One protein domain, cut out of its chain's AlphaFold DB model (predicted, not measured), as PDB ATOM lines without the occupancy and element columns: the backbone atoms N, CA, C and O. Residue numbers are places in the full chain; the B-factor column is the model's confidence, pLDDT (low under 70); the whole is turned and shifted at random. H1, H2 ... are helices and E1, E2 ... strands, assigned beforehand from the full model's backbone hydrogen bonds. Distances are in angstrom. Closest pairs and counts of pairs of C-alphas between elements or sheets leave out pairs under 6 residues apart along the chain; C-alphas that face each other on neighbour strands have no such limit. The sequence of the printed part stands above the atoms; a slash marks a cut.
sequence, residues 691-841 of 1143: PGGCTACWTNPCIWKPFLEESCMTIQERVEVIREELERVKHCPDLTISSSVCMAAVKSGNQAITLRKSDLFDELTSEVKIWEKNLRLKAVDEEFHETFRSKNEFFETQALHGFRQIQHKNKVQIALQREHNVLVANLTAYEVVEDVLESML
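What this domain is: This is residues 691 to 841 of the 1143 residues of an uncharacterized protein of Phytophthora rubi (UniProt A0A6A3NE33). One long helix, H3, forms a spine with a small two-stranded sheet at each end, E1 and E2 with the short H2 at one end and the hairpin E3 and E4 at the other. H1 packs on one side of H3, and H4 crosses its other side, its residues 831 to 841 sticking out. The 151 printed residues hold four named helices and four named strands, in the order H1 E1 H2 E2 H3 E3 E4 H4; both sheets are antiparallel and the class is mostly helix. The whole is loose and elongated, with a radius of gyration of the C-alphas of 19.5 A and spans of 60 by 34 by 23 A.

Where its parts are: Residues 691 to 711 hold no named element. H1, residues 712 to 731, begins at C-alpha 712 (148.081, 154.569, 123.105) and is 29.1 A long. E1 is 736 to 739, H2 743 to 748, E2 753 to 756. H3, 757 to 789, is 48.0 A long. E3 is 794 to 797, E4 805 to 808. H4, 809 to 841, is 45.6 A long and ends at C-alpha 841 (167.969, 137.137, 132.600).

How they stand to each other: H3 is the hub. It touches H4 at a steep tilt of 42 degrees, opposite ways; their closest C-alphas, Phe 784 and Leu 816, are 5.9 A apart. It touches H1 at a shallow tilt of 31 degrees, closest at the C-alphas of Val 719 and Val 768, 6.0 A. With residues 763 to 767 alone it only just touches H2, with 3 pairs of C-alphas within 8 A, the closest Met 743 and Glu 763. H1 and H4 are apart. N 737 and O 755 of E1 and E2 are 2.9 A apart, and N 795 and O 807 of E3 and E4 2.9 A, both within hydrogen-bond range. Every O i to N i+4 pair is within range in H1 and H2, 28 of 29 in H3 and 27 of 29 in H4.

The domain as a whole: The farthest C-alphas, Pro 691 and Leu 735, are 63.4 A apart. The printed part has no cut, and no link between named elements is long. The pLDDT is under 70 at residue 692, residues 747 to 751 and residues 834 to 841.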
ATOM      1  N   PRO A 691     119.791 157.440 136.179       72.19
ATOM      2  CA  PRO A 691     120.205 158.005 134.894       72.19
ATOM      3  C   PRO A 691     121.732 158.186 134.838       72.19
ATOM      4  O   PRO A 691     122.337 158.697 135.777       72.19
ATOM      5  N   GLY A 692     122.352 157.748 133.737       69.50
ATOM      6  CA  GLY A 692     123.809 157.804 133.538       69.50
ATOM      7  C   GLY A 692     124.602 156.620 134.110       69.50
ATOM      8  O   GLY A 692     125.810 156.553 133.889       69.50
ATOM      9  N   GLY A 693     123.951 155.670 134.792       77.19
ATOM     10  CA  GLY A 693     124.609 154.468 135.306       77.19
ATOM     11  C   GLY A 693     125.087 153.522 134.200       77.19
ATOM     12  O   GLY A 693     124.390 153.294 133.208       77.19
ATOM     13  N   CYS A 694     126.283 152.963 134.379       83.06
ATOM     14  CA  CYS A 694     126.851 151.983 133.459       83.06
ATOM     15  C   CYS A 694     126.408 150.568 133.848       83.06
ATOM     16  O   CYS A 694     126.732 150.085 134.932       83.06
ATOM     17  N   THR A 695     125.706 149.882 132.949       83.31
ATOM     18  CA  THR A 695     125.260 148.484 133.104       83.31
ATOM     19  C   THR A 695     126.392 147.465 132.982       83.31
ATOM     20  O   THR A 695     126.244 146.338 133.442       83.31
ATOM     21  N   ALA A 696     127.532 147.857 132.408       82.62
ATOM     22  CA  ALA A 696     128.726 147.020 132.346       82.62
ATOM     23  C   ALA A 696     129.466 146.996 133.698       82.62
ATOM     24  O   ALA A 696     129.724 145.930 134.251       82.62
ATOM     25  N   CYS A 697     129.741 148.173 134.276       81.12
ATOM     26  CA  CYS A 697     130.437 148.294 135.565       81.12
ATOM     27  C   CYS A 697     129.523 148.129 136.782       81.12
ATOM     28  O   CYS A 697     130.012 147.906 137.886       81.12
ATOM     29  N   TRP A 698     128.209 148.301 136.606       81.88
ATOM     30  CA  TRP A 698     127.240 148.467 137.694       81.88
ATOM     31  C   TRP A 698     127.568 149.642 138.632       81.88
ATOM     32  O   TRP A 698     127.306 149.580 139.834       81.88
ATOM     33  N   THR A 699     128.103 150.736 138.081       82.00
ATOM     34  CA  THR A 699     128.478 151.954 138.819       82.00
ATOM     35  C   THR A 699     127.925 153.208 138.138       82.00
ATOM     36  O   THR A 699     127.716 153.235 136.922       82.00
ATOM     37  N   ASN A 700     127.682 154.261 138.923       81.81
ATOM     38  CA  ASN A 700     127.306 155.587 138.432       81.81
ATOM     39  C   ASN A 700     128.172 156.645 139.148       81.81
ATOM     40  O   ASN A 700     127.969 156.840 140.350       81.81
ATOM     41  N   PRO A 701     129.146 157.292 138.474       80.69
ATOM     42  CA  PRO A 701     129.494 157.176 137.051       80.69
ATOM     43  C   PRO A 701     130.241 155.873 136.688       80.69
ATOM     44  O   PRO A 701     130.557 155.041 137.542       80.69
ATOM     45  N   CYS A 702     130.486 155.672 135.392       82.25
ATOM     46  CA  CYS A 702     131.270 154.548 134.869       82.25
ATOM     47  C   CYS A 702     132.705 154.577 135.424       82.25
ATOM     48  O   CYS A 702     133.354 155.616 135.345       82.25
ATOM     49  N   ILE A 703     133.185 153.454 135.974       83.12
ATOM     50  CA  ILE A 703     134.549 153.329 136.536       83.12
ATOM     51  C   ILE A 703     135.536 152.709 135.533       83.12
ATOM     52  O   ILE A 703     136.744 152.872 135.683       83.12
ATOM     53  N   TRP A 704     135.041 151.992 134.519       85.19
ATOM     54  CA  TRP A 704     135.895 151.369 133.509       85.19
ATOM     55  C   TRP A 704     136.702 152.416 132.737       85.19
ATOM     56  O   TRP A 704     136.177 153.475 132.382       85.19
ATOM     57  N   LYS A 705     137.971 152.086 132.496       81.06
ATOM     58  CA  LYS A 705     138.928 152.875 131.723       81.06
ATOM     59  C   LYS A 705     139.472 152.016 130.579       81.06
ATOM     60  O   LYS A 705     139.702 150.828 130.823       81.06
ATOM     61  N   PRO A 706     139.711 152.590 129.390       80.38
ATOM     62  CA  PRO A 706     140.284 151.861 128.268       80.38
ATOM     63  C   PRO A 706     141.651 151.243 128.575       80.38
ATOM     64  O   PRO A 706     142.479 151.824 129.283       80.38
ATOM     65  N   PHE A 707     141.914 150.076 127.988       80.50
ATOM     66  CA  PHE A 707     143.251 149.487 127.953       80.50
ATOM     67  C   PHE A 707     144.216 150.433 127.211       80.50
ATOM     68  O   PHE A 707     143.918 150.859 126.099       80.50
ATOM     69  N   LEU A 708     145.363 150.770 127.817       75.50
ATOM     70  CA  LEU A 708     146.366 151.704 127.266       75.50
ATOM     71  C   LEU A 708     145.816 153.117 126.989       75.50
ATOM     72  O   LEU A 708     146.102 153.707 125.950       75.50
ATOM     73  N   GLU A 709     145.008 153.672 127.897       74.56
ATOM     74  CA  GLU A 709     144.435 155.021 127.757       74.56
ATOM     75  C   GLU A 709     145.511 156.101 127.522       74.56
ATOM     76  O   GLU A 709     145.418 156.859 126.557       74.56
ATOM     77  N   GLU A 710     146.557 156.133 128.352       72.62
ATOM     78  CA  GLU A 710     147.616 157.152 128.293       72.62
ATOM     79  C   GLU A 710     148.740 156.766 127.314       72.62
ATOM     80  O   GLU A 710     149.295 157.626 126.632       72.62
ATOM     81  N   SER A 711     149.036 155.468 127.200       76.50
ATOM     82  CA  SER A 711     150.131 154.939 126.372       76.50
ATOM     83  C   SER A 711     149.751 154.654 124.907       76.50
ATOM     84  O   SER A 711     150.581 154.202 124.129       76.50
ATOM     85  N   CYS A 712     148.503 154.882 124.480       80.69
ATOM     86  CA  CYS A 712     148.081 154.569 123.105       80.69
ATOM     87  C   CYS A 712     148.841 155.378 122.045       80.69
ATOM     88  O   CYS A 712     149.226 154.826 121.017       80.69
ATOM     89  N   MET A 713     149.046 156.675 122.292       81.56
ATOM     90  CA  MET A 713     149.710 157.567 121.336       81.56
ATOM     91  C   MET A 713     151.182 157.193 121.160       81.56
ATOM     92  O   MET A 713     151.648 157.054 120.035       81.56
ATOM     93  N   THR A 714     151.887 156.917 122.263       81.56
ATOM     94  CA  THR A 714     153.301 156.515 122.227       81.56
ATOM     95  C   THR A 714     153.501 155.189 121.490       81.56
ATOM     96  O   THR A 714     154.487 155.013 120.777       81.56
ATOM     97  N   ILE A 715     152.547 154.262 121.608       83.25
ATOM     98  CA  ILE A 715     152.564 152.988 120.877       83.25
ATOM     99  C   ILE A 715     152.315 153.198 119.381       83.25
ATOM    100  O   ILE A 715     152.986 152.572 118.561       83.25
ATOM    101  N   GLN A 716     151.371 154.064 119.009       87.06
ATOM    102  CA  GLN A 716     151.098 154.381 117.602       87.06
ATOM    103  C   GLN A 716     152.314 155.027 116.930       87.06
ATOM    104  O   GLN A 716     152.735 154.554 115.876       87.06
ATOM    105  N   GLU A 717     152.939 156.007 117.585       86.12
ATOM    106  CA  GLU A 717     154.182 156.639 117.121       86.12
ATOM    107  C   GLU A 717     155.311 155.608 116.965       86.12
ATOM    108  O   GLU A 717     156.012 155.581 115.953       86.12
ATOM    109  N   ARG A 718     155.463 154.684 117.927       85.12
ATOM    110  CA  ARG A 718     156.460 153.607 117.836       85.12
ATOM    111  C   ARG A 718     156.213 152.693 116.634       85.12
ATOM    112  O   ARG A 718     157.168 152.324 115.952       85.12
ATOM    113  N   VAL A 719     154.959 152.334 116.359       89.56
ATOM    114  CA  VAL A 719     154.597 151.516 115.190       89.56
ATOM    115  C   VAL A 719     154.930 152.238 113.884       89.56
ATOM    116  O   VAL A 719     155.439 151.594 112.967       89.56
ATOM    117  N   GLU A 720     154.684 153.546 113.794       91.25
ATOM    118  CA  GLU A 720     155.046 154.352 112.621       91.25
ATOM    119  C   GLU A 720     156.561 154.351 112.387       91.25
ATOM    120  O   GLU A 720     157.003 153.970 111.303       91.25
ATOM    121  N   VAL A 721     157.357 154.616 113.428       89.94
ATOM    122  CA  VAL A 721     158.831 154.596 113.350       89.94
ATOM    123  C   VAL A 721     159.365 153.228 112.899       89.94
ATOM    124  O   VAL A 721     160.280 153.147 112.078       89.94
ATOM    125  N   ILE A 722     158.793 152.123 113.390       89.81
ATOM    126  CA  ILE A 722     159.213 150.776 112.965       89.81
ATOM    127  C   ILE A 722     158.783 150.483 111.521       89.81
ATOM    128  O   ILE A 722     159.500 149.791 110.795       89.81
ATOM    129  N   ARG A 723     157.623 150.983 111.078       92.12
ATOM    130  CA  ARG A 723     157.157 150.811 109.693       92.12
ATOM    131  C   ARG A 723     158.040 151.568 108.704       92.12
ATOM    132  O   ARG A 723     158.405 150.984 107.684       92.12
ATOM    133  N   GLU A 724     158.436 152.793 109.030       92.44
ATOM    134  CA  GLU A 724     159.418 153.559 108.250       92.44
ATOM    135  C   GLU A 724     160.757 152.812 108.161       92.44
ATOM    136  O   GLU A 724     161.335 152.662 107.080       92.44
ATOM    137  N   GLU A 725     161.214 152.241 109.278       89.81
ATOM    138  CA  GLU A 725     162.433 151.436 109.306       89.81
ATOM    139  C   GLU A 725     162.304 150.146 108.477       89.81
ATOM    140  O   GLU A 725     163.224 149.775 107.747       89.81
ATOM    141  N   LEU A 726     161.150 149.472 108.516       91.19
ATOM    142  CA  LEU A 726     160.858 148.311 107.669       91.19
ATOM    143  C   LEU A 726     160.876 148.671 106.181       91.19
ATOM    144  O   LEU A 726     161.367 147.883 105.368       91.19
ATOM    145  N   GLU A 727     160.351 149.836 105.803       91.56
ATOM    146  CA  GLU A 727     160.426 150.329 104.427       91.56
ATOM    147  C   GLU A 727     161.872 150.601 104.014       91.56
ATOM    148  O   GLU A 727     162.287 150.148 102.940       91.56
ATOM    149  N   ARG A 728     162.676 151.224 104.882       92.06
ATOM    150  CA  ARG A 728     164.115 151.412 104.650       92.06
ATOM    151  C   ARG A 728     164.833 150.075 104.455       92.06
ATOM    152  O   ARG A 728     165.565 149.903 103.481       92.06
ATOM    153  N   VAL A 729     164.581 149.102 105.330       90.31
ATOM    154  CA  VAL A 729     165.188 147.762 105.274       90.31
ATOM    155  C   VAL A 729     164.800 147.021 103.993       90.31
ATOM    156  O   VAL A 729     165.655 146.385 103.374       90.31
ATOM    157  N   LYS A 730     163.541 147.129 103.539       89.12
ATOM    158  CA  LYS A 730     163.085 146.525 102.273       89.12
ATOM    159  C   LYS A 730     163.870 147.060 101.075       89.12
ATOM    160  O   LYS A 730     164.348 146.249 100.277       89.12
ATOM    161  N   HIS A 731     164.028 148.381 100.989       87.69
ATOM    162  CA  HIS A 731     164.659 149.062  99.852       87.69
ATOM    163  C   HIS A 731     166.194 149.079  99.906       87.69
ATOM    164  O   HIS A 731     166.829 149.291  98.875       87.69
ATOM    165  N   CYS A 732     166.808 148.814 101.063       85.94
ATOM    166  CA  CYS A 732     168.262 148.693 101.173       85.94
ATOM    167  C   CYS A 732     168.773 147.462 100.393       85.94
ATOM    168  O   CYS A 732     168.304 146.348 100.651       85.94
ATOM    169  N   PRO A 733     169.745 147.618  99.474       81.88
ATOM    170  CA  PRO A 733     170.350 146.492  98.760       81.88
ATOM    171  C   PRO A 733     171.319 145.680  99.638       81.88
ATOM    172  O   PRO A 733     171.654 144.546  99.297       81.88
ATOM    173  N   ASP A 734     171.741 146.237 100.776       87.12
ATOM    174  CA  ASP A 734     172.759 145.649 101.643       87.12
ATOM    175  C   ASP A 734     172.247 144.420 102.413       87.12
ATOM    176  O   ASP A 734     171.135 144.388 102.946       87.12
ATOM    177  N   LEU A 735     173.099 143.394 102.503       84.06
ATOM    178  CA  LEU A 735     172.834 142.151 103.244       84.06
ATOM    179  C   LEU A 735     172.889 142.340 104.766       84.06
ATOM    180  O   LEU A 735     172.282 141.561 105.505       84.06
ATOM    181  N   THR A 736     173.608 143.359 105.232       87.19
ATOM    182  CA  THR A 736     173.725 143.749 106.639       87.19
ATOM    183  C   THR A 736     173.390 145.218 106.776       87.19
ATOM    184  O   THR A 736     173.946 146.043 106.055       87.19
ATOM    185  N   ILE A 737     172.493 145.542 107.699       88.44
ATOM    186  CA  ILE A 737     171.951 146.888 107.859       88.44
ATOM    187  C   ILE A 737     172.113 147.283 109.323       88.44
ATOM    188  O   ILE A 737     171.767 146.518 110.224       88.44
ATOM    189  N   SER A 738     172.648 148.479 109.559       87.62
ATOM    190  CA  SER A 738     172.634 149.098 110.880       87.62
ATOM    191  C   SER A 738     171.254 149.681 111.161       87.62
ATOM    192  O   SER A 738     170.757 150.488 110.367       87.62
ATOM    193  N   SER A 739     170.651 149.302 112.282       85.81
ATOM    194  CA  SER A 739     169.417 149.889 112.797       85.81
ATOM    195  C   SER A 739     169.641 150.409 114.208       85.81
ATOM    196  O   SER A 739     170.210 149.722 115.056       85.81
ATOM    197  N   SER A 740     169.191 151.635 114.446       83.06
ATOM    198  CA  SER A 740     169.048 152.240 115.773       83.06
ATOM    199  C   SER A 740     167.654 152.017 116.365       83.06
ATOM    200  O   SER A 740     167.408 152.346 117.523       83.06
ATOM    201  N   VAL A 741     166.729 151.491 115.557       84.06
ATOM    202  CA  VAL A 741     165.300 151.432 115.859       84.06
ATOM    203  C   VAL A 741     164.908 150.083 116.450       84.06
ATOM    204  O   VAL A 741     164.020 150.060 117.302       84.06
ATOM    205  N   CYS A 742     165.540 148.981 116.030       81.44
ATOM    206  CA  CYS A 742     165.177 147.638 116.490       81.44
ATOM    207  C   CYS A 742     165.365 147.449 118.000       81.44
ATOM    208  O   CYS A 742     166.231 148.065 118.628       81.44
ATOM    209  N   MET A 743     164.559 146.568 118.588       75.88
ATOM    210  CA  MET A 743     164.560 146.323 120.026       75.88
ATOM    211  C   MET A 743     165.924 145.833 120.544       75.88
ATOM    212  O   MET A 743     166.339 146.215 121.634       75.88
ATOM    213  N   ALA A 744     166.679 145.069 119.759       75.94
ATOM    214  CA  ALA A 744     168.037 144.648 120.080       75.94
ATOM    215  C   ALA A 744     168.994 145.843 120.226       75.94
ATOM    216  O   ALA A 744     169.794 145.881 121.166       75.94
ATOM    217  N   ALA A 745     168.899 146.844 119.340       72.50
ATOM    218  CA  ALA A 745     169.695 148.068 119.444       72.50
ATOM    219  C   ALA A 745     169.345 148.830 120.726       72.50
ATOM    220  O   ALA A 745     170.229 149.176 121.513       72.50
ATOM    221  N   VAL A 746     168.047 148.961 120.994       70.69
ATOM    222  CA  VAL A 746     167.498 149.618 122.187       70.69
ATOM    223  C   VAL A 746     167.971 148.930 123.469       70.69
ATOM    224  O   VAL A 746     168.454 149.599 124.388       70.69
ATOM    225  N   LYS A 747     167.901 147.596 123.520       67.62
ATOM    226  CA  LYS A 747     168.320 146.772 124.663       67.62
ATOM    227  C   LYS A 747     169.819 146.881 124.913       67.62
ATOM    228  O   LYS A 747     170.226 147.195 126.029       67.62
ATOM    229  N   SER A 748     170.634 146.788 123.861       61.56
ATOM    230  CA  SER A 748     172.097 146.890 123.967       61.56
ATOM    231  C   SER A 748     172.622 148.235 124.474       61.56
ATOM    232  O   SER A 748     173.772 148.317 124.893       61.56
ATOM    233  N   GLY A 749     171.810 149.300 124.425       57.28
ATOM    234  CA  GLY A 749     172.246 150.652 124.786       57.28
ATOM    235  C   GLY A 749     173.206 151.297 123.778       57.28
ATOM    236  O   GLY A 749     173.650 152.419 124.009       57.28
ATOM    237  N   ASN A 750     173.504 150.630 122.659       57.00
ATOM    238  CA  ASN A 750     174.252 151.203 121.544       57.00
ATOM    239  C   ASN A 750     173.324 152.022 120.642       57.00
ATOM    240  O   ASN A 750     172.188 151.632 120.387       57.00
ATOM    241  N   GLN A 751     173.830 153.126 120.086       64.62
ATOM    242  CA  GLN A 751     173.046 153.972 119.180       64.62
ATOM    243  C   GLN A 751     172.612 153.256 117.892       64.62
ATOM    244  O   GLN A 751     171.626 153.673 117.303       64.62
ATOM    245  N   ALA A 752     173.301 152.196 117.455       75.38
ATOM    246  CA  ALA A 752     172.868 151.332 116.357       75.38
ATOM    247  C   ALA A 752     173.508 149.938 116.465       75.38
ATOM    248  O   ALA A 752     174.683 149.823 116.814       75.38
ATOM    249  N   ILE A 753     172.759 148.890 116.117       80.81
ATOM    250  CA  ILE A 753     173.276 147.527 115.923       80.81
ATOM    251  C   ILE A 753     173.243 147.181 114.439       80.81
ATOM    252  O   ILE A 753     172.292 147.506 113.732       80.81
ATOM    253  N   THR A 754     174.270 146.477 113.968       86.62
ATOM    254  CA  THR A 754     174.296 145.862 112.638       86.62
ATOM    255  C   THR A 754     173.751 144.437 112.695       86.62
ATOM    256  O   THR A 754     174.275 143.581 113.404       86.62
ATOM    257  N   LEU A 755     172.688 144.173 111.935       85.75
ATOM    258  CA  LEU A 755     172.069 142.850 111.806       85.75
ATOM    259  C   LEU A 755     172.027 142.432 110.338       85.75
ATOM    260  O   LEU A 755     172.094 143.265 109.429       85.75
ATOM    261  N   ARG A 756     171.871 141.128 110.085       89.62
ATOM    262  CA  ARG A 756     171.506 140.658 108.743       89.62
ATOM    263  C   ARG A 756     170.137 141.218 108.378       89.62
ATOM    264  O   ARG A 756     169.246 141.257 109.222       89.62
ATOM    265  N   LYS A 757     169.951 141.588 107.111       89.44
ATOM    266  CA  LYS A 757     168.689 142.132 106.591       89.44
ATOM    267  C   LYS A 757     167.488 141.241 106.933       89.44
ATOM    268  O   LYS A 757     166.451 141.773 107.304       89.44
ATOM    269  N   SER A 758     167.631 139.913 106.850       88.88
ATOM    270  CA  SER A 758     166.585 138.955 107.243       88.88
ATOM    271  C   SER A 758     166.232 139.043 108.724       88.88
ATOM    272  O   SER A 758     165.062 139.110 109.072       88.88
ATOM    273  N   ASP A 759     167.248 139.093 109.581       89.00
ATOM    274  CA  ASP A 759     167.087 139.014 111.031       89.00
ATOM    275  C   ASP A 759     166.498 140.330 111.564       89.00
ATOM    276  O   ASP A 759     165.567 140.314 112.361       89.00
ATOM    277  N   LEU A 760     166.960 141.468 111.029       89.06
ATOM    278  CA  LEU A 760     166.386 142.788 111.301       89.06
ATOM    279  C   LEU A 760     164.936 142.890 110.810       89.06
ATOM    280  O   LEU A 760     164.083 143.451 111.491       89.06
ATOM    281  N   PHE A 761     164.647 142.350 109.624       90.19
ATOM    282  CA  PHE A 761     163.294 142.346 109.075       90.19
ATOM    283  C   PHE A 761     162.337 141.511 109.932       90.19
ATOM    284  O   PHE A 761     161.225 141.961 110.212       90.19
ATOM    285  N   ASP A 762     162.766 140.326 110.369       90.00
ATOM    286  CA  ASP A 762     161.979 139.447 111.234       90.00
ATOM    287  C   ASP A 762     161.748 140.082 112.611       90.00
ATOM    288  O   ASP A 762     160.615 140.074 113.100       90.00
ATOM    289  N   GLU A 763     162.777 140.698 113.198       88.19
ATOM    290  CA  GLU A 763     162.688 141.395 114.482       88.19
ATOM    291  C   GLU A 763     161.685 142.559 114.425       88.19
ATOM    292  O   GLU A 763     160.700 142.555 115.168       88.19
ATOM    293  N   LEU A 764     161.852 143.498 113.485       90.12
ATOM    294  CA  LEU A 764     160.949 144.646 113.322       90.12
ATOM    295  C   LEU A 764     159.514 144.201 112.987       90.12
ATOM    296  O   LEU A 764     158.543 144.747 113.512       90.12
ATOM    297  N   THR A 765     159.355 143.172 112.148       91.19
ATOM    298  CA  THR A 765     158.033 142.614 111.814       91.19
ATOM    299  C   THR A 765     157.374 141.962 113.029       91.19
ATOM    300  O   THR A 765     156.154 142.046 113.192       91.19
ATOM    301  N   SER A 766     158.152 141.284 113.876       87.56
ATOM    302  CA  SER A 766     157.642 140.676 115.105       87.56
ATOM    303  C   SER A 766     157.186 141.741 116.105       87.56
ATOM    304  O   SER A 766     156.076 141.631 116.630       87.56
ATOM    305  N   GLU A 767     157.964 142.816 116.261       86.25
ATOM    306  CA  GLU A 767     157.664 143.943 117.145       86.25
ATOM    307  C   GLU A 767     156.359 144.645 116.727       86.25
ATOM    308  O   GLU A 767     155.447 144.798 117.543       86.25
ATOM    309  N   VAL A 768     156.198 144.970 115.436       90.19
ATOM    310  CA  VAL A 768     154.953 145.565 114.904       90.19
ATOM    311  C   VAL A 768     153.741 144.684 115.194       90.19
ATOM    312  O   VAL A 768     152.721 145.181 115.670       90.19
ATOM    313  N   LYS A 769     153.847 143.367 114.977       91.19
ATOM    314  CA  LYS A 769     152.739 142.431 115.235       91.19
ATOM    315  C   LYS A 769     152.315 142.413 116.704       91.19
ATOM    316  O   LYS A 769     151.142 142.168 116.989       91.19
ATOM    317  N   ILE A 770     153.241 142.617 117.639       88.06
ATOM    318  CA  ILE A 770     152.939 142.649 119.077       88.06
ATOM    319  C   ILE A 770     152.239 143.961 119.444       88.06
ATOM    320  O   ILE A 770     151.207 143.935 120.123       88.06
ATOM    321  N   TRP A 771     152.735 145.099 118.955       88.00
ATOM    322  CA  TRP A 771     152.097 146.400 119.181       88.00
ATOM    323  C   TRP A 771     150.698 146.479 118.554       88.00
ATOM    324  O   TRP A 771     149.751 146.921 119.205       88.00
ATOM    325  N   GLU A 772     150.517 145.950 117.343       91.00
ATOM    326  CA  GLU A 772     149.206 145.862 116.684       91.00
ATOM    327  C   GLU A 772     148.213 144.989 117.465       91.00
ATOM    328  O   GLU A 772     147.033 145.332 117.553       91.00
ATOM    329  N   LYS A 773     148.666 143.892 118.091       90.69
ATOM    330  CA  LYS A 773     147.813 143.079 118.980       90.69
ATOM    331  C   LYS A 773     147.371 143.852 120.223       90.69
ATOM    332  O   LYS A 773     146.217 143.712 120.620       90.69
ATOM    333  N   ASN A 774     148.248 144.668 120.813       88.31
ATOM    334  CA  ASN A 774     147.905 145.526 121.953       88.31
ATOM    335  C   ASN A 774     146.875 146.604 121.568       88.31
ATOM    336  O   ASN A 774     145.875 146.776 122.267       88.31
ATOM    337  N   LEU A 775     147.058 147.266 120.419       89.75
ATOM    338  CA  LEU A 775     146.088 148.234 119.886       89.75
ATOM    339  C   LEU A 775     144.746 147.572 119.537       89.75
ATOM    340  O   LEU A 775     143.684 148.130 119.816       89.75
ATOM    341  N   ARG A 776     144.774 146.355 118.985       91.69
ATOM    342  CA  ARG A 776     143.556 145.586 118.703       91.69
ATOM    343  C   ARG A 776     142.832 145.165 119.980       91.69
ATOM    344  O   ARG A 776     141.608 145.232 120.013       91.69
ATOM    345  N   LEU A 777     143.559 144.773 121.030       91.56
ATOM    346  CA  LEU A 777     142.960 144.443 122.325       91.56
ATOM    347  C   LEU A 777     142.232 145.654 122.919       91.56
ATOM    348  O   LEU A 777     141.112 145.492 123.391       91.56
ATOM    349  N   LYS A 778     142.821 146.854 122.826       89.81
ATOM    350  CA  LYS A 778     142.161 148.102 123.238       89.81
ATOM    351  C   LYS A 778     140.828 148.305 122.511       89.81
ATOM    352  O   LYS A 778     139.808 148.465 123.174       89.81
ATOM    353  N   ALA A 779     140.828 148.239 121.179       90.06
ATOM    354  CA  ALA A 779     139.614 148.440 120.385       90.06
ATOM    355  C   ALA A 779     138.530 147.386 120.693       90.06
ATOM    356  O   ALA A 779     137.351 147.713 120.820       90.06
ATOM    357  N   VAL A 780     138.928 146.117 120.853       93.19
ATOM    358  CA  VAL A 780     138.008 145.026 121.215       93.19
ATOM    359  C   VAL A 780     137.447 145.216 122.628       93.19
ATOM    360  O   VAL A 780     136.259 144.982 122.826       93.19
ATOM    361  N   ASP A 781     138.260 145.633 123.602       90.56
ATOM    362  CA  ASP A 781     137.827 145.857 124.989       90.56
ATOM    363  C   ASP A 781     136.888 147.070 125.121       90.56
ATOM    364  O   ASP A 781     135.867 146.987 125.807       90.56
ATOM    365  N   GLU A 782     137.177 148.157 124.394       90.00
ATOM    366  CA  GLU A 782     136.308 149.336 124.265       90.00
ATOM    367  C   GLU A 782     134.919 148.952 123.745       90.00
ATOM    368  O   GLU A 782     133.914 149.169 124.432       90.00
ATOM    369  N   GLU A 783     134.852 148.303 122.579       92.75
ATOM    370  CA  GLU A 783     133.579 147.865 122.000       92.75
ATOM    371  C   GLU A 783     132.879 146.829 122.883       92.75
ATOM    372  O   GLU A 783     131.655 146.859 123.037       92.75
ATOM    373  N   PHE A 784     133.631 145.923 123.514       92.69
ATOM    374  CA  PHE A 784     133.060 144.914 124.399       92.69
ATOM    375  C   PHE A 784     132.364 145.567 125.591       92.69
ATOM    376  O   PHE A 784     131.202 145.255 125.869       92.69
ATOM    377  N   HIS A 785     133.013 146.530 126.244       89.75
ATOM    378  CA  HIS A 785     132.413 147.300 127.327       89.75
ATOM    379  C   HIS A 785     131.208 148.134 126.848       89.75
ATOM    380  O   HIS A 785     130.146 148.145 127.492       89.75
ATOM    381  N   GLU A 786     131.322 148.790 125.691       89.00
ATOM    382  CA  GLU A 786     130.235 149.568 125.090       89.00
ATOM    383  C   GLU A 786     129.005 148.725 124.758       89.00
ATOM    384  O   GLU A 786     127.879 149.201 124.949       89.00
ATOM    385  N   THR A 787     129.170 147.459 124.360       90.06
ATOM    386  CA  THR A 787     128.019 146.583 124.100       90.06
ATOM    387  C   THR A 787     127.147 146.441 125.338       90.06
ATOM    388  O   THR A 787     125.926 146.576 125.242       90.06
ATOM    389  N   PHE A 788     127.745 146.251 126.519       85.50
ATOM    390  CA  PHE A 788     127.008 146.136 127.776       85.50
ATOM    391  C   PHE A 788     126.406 147.465 128.213       85.50
ATOM    392  O   PHE A 788     125.292 147.451 128.738       85.50
ATOM    393  N   ARG A 789     127.086 148.590 127.955       84.88
ATOM    394  CA  ARG A 789     126.583 149.950 128.222       84.88
ATOM    395  C   ARG A 789     125.408 150.332 127.315       84.88
ATOM    396  O   ARG A 789     124.505 151.052 127.745       84.88
ATOM    397  N   SER A 790     125.416 149.875 126.065       83.12
ATOM    398  CA  SER A 790     124.361 150.161 125.094       83.12
ATOM    399  C   SER A 790     123.053 149.459 125.481       83.12
ATOM    400  O   SER A 790     123.044 148.299 125.899       83.12
ATOM    401  N   LYS A 791     121.923 150.158 125.329       78.38
ATOM    402  CA  LYS A 791     120.575 149.601 125.561       78.38
ATOM    403  C   LYS A 791     119.926 149.046 124.289       78.38
ATOM    404  O   LYS A 791     118.798 148.569 124.340       78.38
ATOM    405  N   ASN A 792     120.626 149.130 123.162       81.94
ATOM    406  CA  ASN A 792     120.117 148.724 121.861       81.94
ATOM    407  C   ASN A 792     120.250 147.204 121.681       81.94
ATOM    408  O   ASN A 792     121.170 146.578 122.205       81.94
ATOM    409  N   GLU A 793     119.319 146.609 120.934       81.69
ATOM    410  CA  GLU A 793     119.333 145.175 120.597       81.69
ATOM    411  C   GLU A 793     120.405 144.833 119.545       81.69
ATOM    412  O   GLU A 793     120.931 143.715 119.505       81.69
ATOM    413  N   PHE A 794     120.769 145.829 118.738       84.50
ATOM    414  CA  PHE A 794     121.820 145.778 117.733       84.50
ATOM    415  C   PHE A 794     122.968 146.703 118.132       84.50
ATOM    416  O   PHE A 794     122.741 147.774 118.701       84.50
ATOM    417  N   PHE A 795     124.190 146.276 117.833       90.44
ATOM    418  CA  PHE A 795     125.414 147.009 118.120       90.44
ATOM    419  C   PHE A 795     126.273 147.081 116.854       90.44
ATOM    420  O   PHE A 795     126.354 146.111 116.100       90.44
ATOM    421  N   GLU A 796     126.873 148.242 116.618       90.38
ATOM    422  CA  GLU A 796     127.789 148.485 115.508       90.38
ATOM    423  C   GLU A 796     129.216 148.201 115.983       90.38
ATOM    424  O   GLU A 796     129.740 148.923 116.823       90.38
ATOM    425  N   THR A 797     129.826 147.130 115.479       91.19
ATOM    426  CA  THR A 797     131.221 146.772 115.781       91.19
ATOM    427  C   THR A 797     132.144 147.153 114.640       91.19
ATOM    428  O   THR A 797     131.810 146.881 113.484       91.19
ATOM    429  N   GLN A 798     133.326 147.667 114.958       92.38
ATOM    430  CA  GLN A 798     134.438 147.880 114.034       92.38
ATOM    431  C   GLN A 798     135.640 146.980 114.379       92.38
ATOM    432  O   GLN A 798     136.328 146.508 113.474       92.38
ATOM    433  N   ALA A 799     135.876 146.665 115.655       88.06
ATOM    434  CA  ALA A 799     137.080 145.980 116.135       88.06
ATOM    435  C   ALA A 799     137.209 144.511 115.683       88.06
ATOM    436  O   ALA A 799     138.322 143.989 115.558       88.06
ATOM    437  N   LEU A 800     136.086 143.830 115.421       87.25
ATOM    438  CA  LEU A 800     136.086 142.438 114.951       87.25
ATOM    439  C   LEU A 800     136.549 142.313 113.496       87.25
ATOM    440  O   LEU A 800     137.375 141.454 113.187       87.25
ATOM    441  N   HIS A 801     136.016 143.175 112.627       82.69
ATOM    442  CA  HIS A 801     136.126 143.035 111.170       82.69
ATOM    443  C   HIS A 801     137.024 144.095 110.522       82.69
ATOM    444  O   HIS A 801     137.366 143.963 109.354       82.69
ATOM    445  N   GLY A 802     137.412 145.142 111.258       82.25
ATOM    446  CA  GLY A 802     138.172 146.295 110.756       82.25
ATOM    447  C   GLY A 802     137.304 147.397 110.132       82.25
ATOM    448  O   GLY A 802     137.752 148.534 109.996       82.25
ATOM    449  N   PHE A 803     136.043 147.096 109.823       84.06
ATOM    450  CA  PHE A 803     135.045 148.021 109.288       84.06
ATOM    451  C   PHE A 803     133.749 147.951 110.100       84.06
ATOM    452  O   PHE A 803     133.477 146.965 110.786       84.06
ATOM    453  N   ARG A 804     132.940 149.010 110.015       85.75
ATOM    454  CA  ARG A 804     131.688 149.138 110.767       85.75
ATOM    455  C   ARG A 804     130.629 148.163 110.259       85.75
ATOM    456  O   ARG A 804     130.201 148.237 109.108       85.75
ATOM    457  N   GLN A 805     130.186 147.265 111.133       83.50
ATOM    458  CA  GLN A 805     129.136 146.294 110.847       83.50
ATOM    459  C   GLN A 805     128.134 146.224 112.000       83.50
ATOM    460  O   GLN A 805     128.512 146.070 113.159       83.50
ATOM    461  N   ILE A 806     126.842 146.279 111.674       86.50
ATOM    462  CA  ILE A 806     125.756 146.139 112.647       86.50
ATOM    463  C   ILE A 806     125.431 144.654 112.822       86.50
ATOM    464  O   ILE A 806     125.166 143.947 111.850       86.50
ATOM    465  N   GLN A 807     125.437 144.178 114.061       85.94
ATOM    466  CA  GLN A 807     125.084 142.802 114.409       85.94
ATOM    467  C   GLN A 807     124.241 142.771 115.693       85.94
ATOM    468  O   GLN A 807     124.180 143.738 116.454       85.94
ATOM    469  N   HIS A 808     123.573 141.647 115.964       85.81
ATOM    470  CA  HIS A 808     122.862 141.457 117.231       85.81
ATOM    471  C   HIS A 808     123.831 141.516 118.418       85.81
ATOM    472  O   HIS A 808     124.824 140.781 118.449       85.81
ATOM    473  N   LYS A 809     123.483 142.305 119.440       88.31
ATOM    474  CA  LYS A 809     124.316 142.549 120.625       88.31
ATOM    475  C   LYS A 809     124.819 141.261 121.289       88.31
ATOM    476  O   LYS A 809     125.997 141.168 121.609       88.31
ATOM    477  N   ASN A 810     123.974 140.240 121.432       87.06
ATOM    478  CA  ASN A 810     124.370 138.974 122.070       87.06
ATOM    479  C   ASN A 810     125.442 138.219 121.263       87.06
ATOM    480  O   ASN A 810     126.354 137.629 121.838       87.06
ATOM    481  N   LYS A 811     125.351 138.243 119.925       87.88
ATOM    482  CA  LYS A 811     126.347 137.608 119.045       87.88
ATOM    483  C   LYS A 811     127.663 138.379 119.088       87.88
ATOM    484  O   LYS A 811     128.717 137.765 119.228       87.88
ATOM    485  N   VAL A 812     127.573 139.709 119.041       89.81
ATOM    486  CA  VAL A 812     128.718 140.612 119.185       89.81
ATOM    487  C   VAL A 812     129.442 140.367 120.501       89.81
ATOM    488  O   VAL A 812     130.654 140.205 120.498       89.81
ATOM    489  N   GLN A 813     128.714 140.271 121.614       90.69
ATOM    490  CA  GLN A 813     129.299 140.001 122.927       90.69
ATOM    491  C   GLN A 813     130.084 138.692 122.941       90.69
ATOM    492  O   GLN A 813     131.211 138.668 123.418       90.69
ATOM    493  N   ILE A 814     129.532 137.618 122.372       91.25
ATOM    494  CA  ILE A 814     130.226 136.325 122.295       91.25
ATOM    495  C   ILE A 814     131.464 136.417 121.391       91.25
ATOM    496  O   ILE A 814     132.504 135.849 121.723       91.25
ATOM    497  N   ALA A 815     131.365 137.108 120.254       89.81
ATOM    498  CA  ALA A 815     132.469 137.264 119.313       89.81
ATOM    499  C   ALA A 815     133.604 138.119 119.899       89.81
ATOM    500  O   ALA A 815     134.747 137.667 119.932       89.81
ATOM    501  N   LEU A 816     133.282 139.296 120.446       91.81
ATOM    502  CA  LEU A 816     134.233 140.174 121.131       91.81
ATOM    503  C   LEU A 816     134.849 139.486 122.348       91.81
ATOM    504  O   LEU A 816     136.053 139.580 122.534       91.81
ATOM    505  N   GLN A 817     134.079 138.720 123.129       91.25
ATOM    506  CA  GLN A 817     134.620 137.954 124.257       91.25
ATOM    507  C   GLN A 817     135.635 136.897 123.801       91.25
ATOM    508  O   GLN A 817     136.659 136.698 124.455       91.25
ATOM    509  N   ARG A 818     135.366 136.196 122.692       91.62
ATOM    510  CA  ARG A 818     136.304 135.211 122.132       91.62
ATOM    511  C   ARG A 818     137.589 135.879 121.658       91.62
ATOM    512  O   ARG A 818     138.659 135.438 122.064       91.62
ATOM    513  N   GLU A 819     137.480 136.938 120.860       91.31
ATOM    514  CA  GLU A 819     138.643 137.683 120.364       91.31
ATOM    515  C   GLU A 819     139.440 138.320 121.508       91.31
ATOM    516  O   GLU A 819     140.660 138.179 121.554       91.31
ATOM    517  N   HIS A 820     138.762 138.924 122.489       92.06
ATOM    518  CA  HIS A 820     139.379 139.460 123.702       92.06
ATOM    519  C   HIS A 820     140.188 138.379 124.426       92.06
ATOM    520  O   HIS A 820     141.375 138.561 124.672       92.06
ATOM    521  N   ASN A 821     139.588 137.215 124.697       87.75
ATOM    522  CA  ASN A 821     140.272 136.120 125.388       87.75
ATOM    523  C   ASN A 821     141.480 135.590 124.601       87.75
ATOM    524  O   ASN A 821     142.501 135.263 125.202       87.75
ATOM    525  N   VAL A 822     141.384 135.504 123.270       91.88
ATOM    526  CA  VAL A 822     142.496 135.071 122.409       91.88
ATOM    527  C   VAL A 822     143.632 136.093 122.425       91.88
ATOM    528  O   VAL A 822     144.796 135.711 122.557       91.88
ATOM    529  N   LEU A 823     143.320 137.385 122.316       89.44
ATOM    530  CA  LEU A 823     144.314 138.459 122.372       89.44
ATOM    531  C   LEU A 823     144.987 138.519 123.746       89.44
ATOM    532  O   LEU A 823     146.215 138.537 123.806       89.44
ATOM    533  N   VAL A 824     144.212 138.447 124.832       89.31
ATOM    534  CA  VAL A 824     144.734 138.390 126.204       89.31
ATOM    535  C   VAL A 824     145.614 137.159 126.406       89.31
ATOM    536  O   VAL A 824     146.702 137.287 126.954       89.31
ATOM    537  N   ALA A 825     145.214 135.974 125.939       86.56
ATOM    538  CA  ALA A 825     146.033 134.768 126.075       86.56
ATOM    539  C   ALA A 825     147.357 134.872 125.298       86.56
ATOM    540  O   ALA A 825     148.408 134.505 125.815       86.56
ATOM    541  N   ASN A 826     147.323 135.411 124.077       87.88
ATOM    542  CA  ASN A 826     148.525 135.589 123.262       87.88
ATOM    543  C   ASN A 826     149.481 136.630 123.856       87.88
ATOM    544  O   ASN A 826     150.689 136.410 123.857       87.88
ATOM    545  N   LEU A 827     148.947 137.756 124.335       86.31
ATOM    546  CA  LEU A 827     149.747 138.823 124.936       86.31
ATOM    547  C   LEU A 827     150.295 138.402 126.299       86.31
ATOM    548  O   LEU A 827     151.474 138.595 126.547       86.31
ATOM    549  N   THR A 828     149.499 137.739 127.141       83.88
ATOM    550  CA  THR A 828     149.991 137.229 128.433       83.88
ATOM    551  C   THR A 828     151.035 136.129 128.255       83.88
ATOM    552  O   THR A 828     152.014 136.108 128.990       83.88
ATOM    553  N   ALA A 829     150.888 135.240 127.266       83.31
ATOM    554  CA  ALA A 829     151.925 134.260 126.948       83.31
ATOM    555  C   ALA A 829     153.223 134.931 126.477       83.31
ATOM    556  O   ALA A 829     154.299 134.511 126.892       83.31
ATOM    557  N   TYR A 830     153.124 135.975 125.649       82.00
ATOM    558  CA  TYR A 830     154.284 136.755 125.221       82.00
ATOM    559  C   TYR A 830     154.953 137.470 126.405       82.00
ATOM    560  O   TYR A 830     156.153 137.330 126.582       82.00
ATOM    561  N   GLU A 831     154.181 138.134 127.270       75.56
ATOM    562  CA  GLU A 831     154.688 138.790 128.487       75.56
ATOM    563  C   GLU A 831     155.389 137.793 129.427       75.56
ATOM    564  O   GLU A 831     156.452 138.069 129.972       75.56
ATOM    565  N   VAL A 832     154.824 136.599 129.622       75.94
ATOM    566  CA  VAL A 832     155.414 135.583 130.511       75.94
ATOM    567  C   VAL A 832     156.671 134.949 129.916       75.94
ATOM    568  O   VAL A 832     157.577 134.582 130.661       75.94
ATOM    569  N   VAL A 833     156.728 134.756 128.601       75.19
ATOM    570  CA  VAL A 833     157.882 134.111 127.964       75.19
ATOM    571  C   VAL A 833     158.987 135.113 127.679       75.19
ATOM    572  O   VAL A 833     160.128 134.811 127.964       75.19
ATOM    573  N   GLU A 834     158.692 136.286 127.142       68.88
ATOM    574  CA  GLU A 834     159.735 137.234 126.746       68.88
ATOM    575  C   GLU A 834     160.038 138.207 127.887       68.88
ATOM    576  O   GLU A 834     161.165 138.230 128.362       68.88
ATOM    577  N   ASP A 835     159.039 138.918 128.419       61.91
ATOM    578  CA  ASP A 835     159.287 139.997 129.391       61.91
ATOM    579  C   ASP A 835     159.708 139.458 130.774       61.91
ATOM    580  O   ASP A 835     160.615 139.988 131.420       61.91
ATOM    581  N   VAL A 836     159.095 138.363 131.245       62.22
ATOM    582  CA  VAL A 836     159.493 137.739 132.522       62.22
ATOM    583  C   VAL A 836     160.822 137.000 132.387       62.22
ATOM    584  O   VAL A 836     161.634 137.098 133.305       62.22
ATOM    585  N   LEU A 837     161.092 136.291 131.282       59.97
ATOM    586  CA  LEU A 837     162.405 135.657 131.108       59.97
ATOM    587  C   LEU A 837     163.500 136.702 130.916       59.97
ATOM    588  O   LEU A 837     164.574 136.529 131.474       59.97
ATOM    589  N   GLU A 838     163.236 137.797 130.212       58.78
ATOM    590  CA  GLU A 838     164.165 138.918 130.091       58.78
ATOM    591  C   GLU A 838     164.427 139.571 131.448       58.78
ATOM    592  O   GLU A 838     165.582 139.703 131.836       58.78
ATOM    593  N   SER A 839     163.391 139.834 132.247       53.09
ATOM    594  CA  SER A 839     163.558 140.313 133.625       53.09
ATOM    595  C   SER A 839     164.329 139.319 134.512       53.09
ATOM    596  O   SER A 839     165.107 139.727 135.378       53.09
ATOM    597  N   MET A 840     164.156 138.011 134.295       50.84
ATOM    598  CA  MET A 840     164.923 136.968 134.984       50.84
ATOM    599  C   MET A 840     166.381 136.890 134.504       50.84
ATOM    600  O   MET A 840     167.261 136.573 135.306       50.84
ATOM    601  N   LEU A 841     166.644 137.178 133.226       50.34
ATOM    602  CA  LEU A 841     167.969 137.137 132.600       50.34
ATOM    603  C   LEU A 841     168.773 138.430 132.829       50.34
ATOM    604  O   LEU A 841     169.993 138.354 132.951       50.34
TER     605      LEU A 841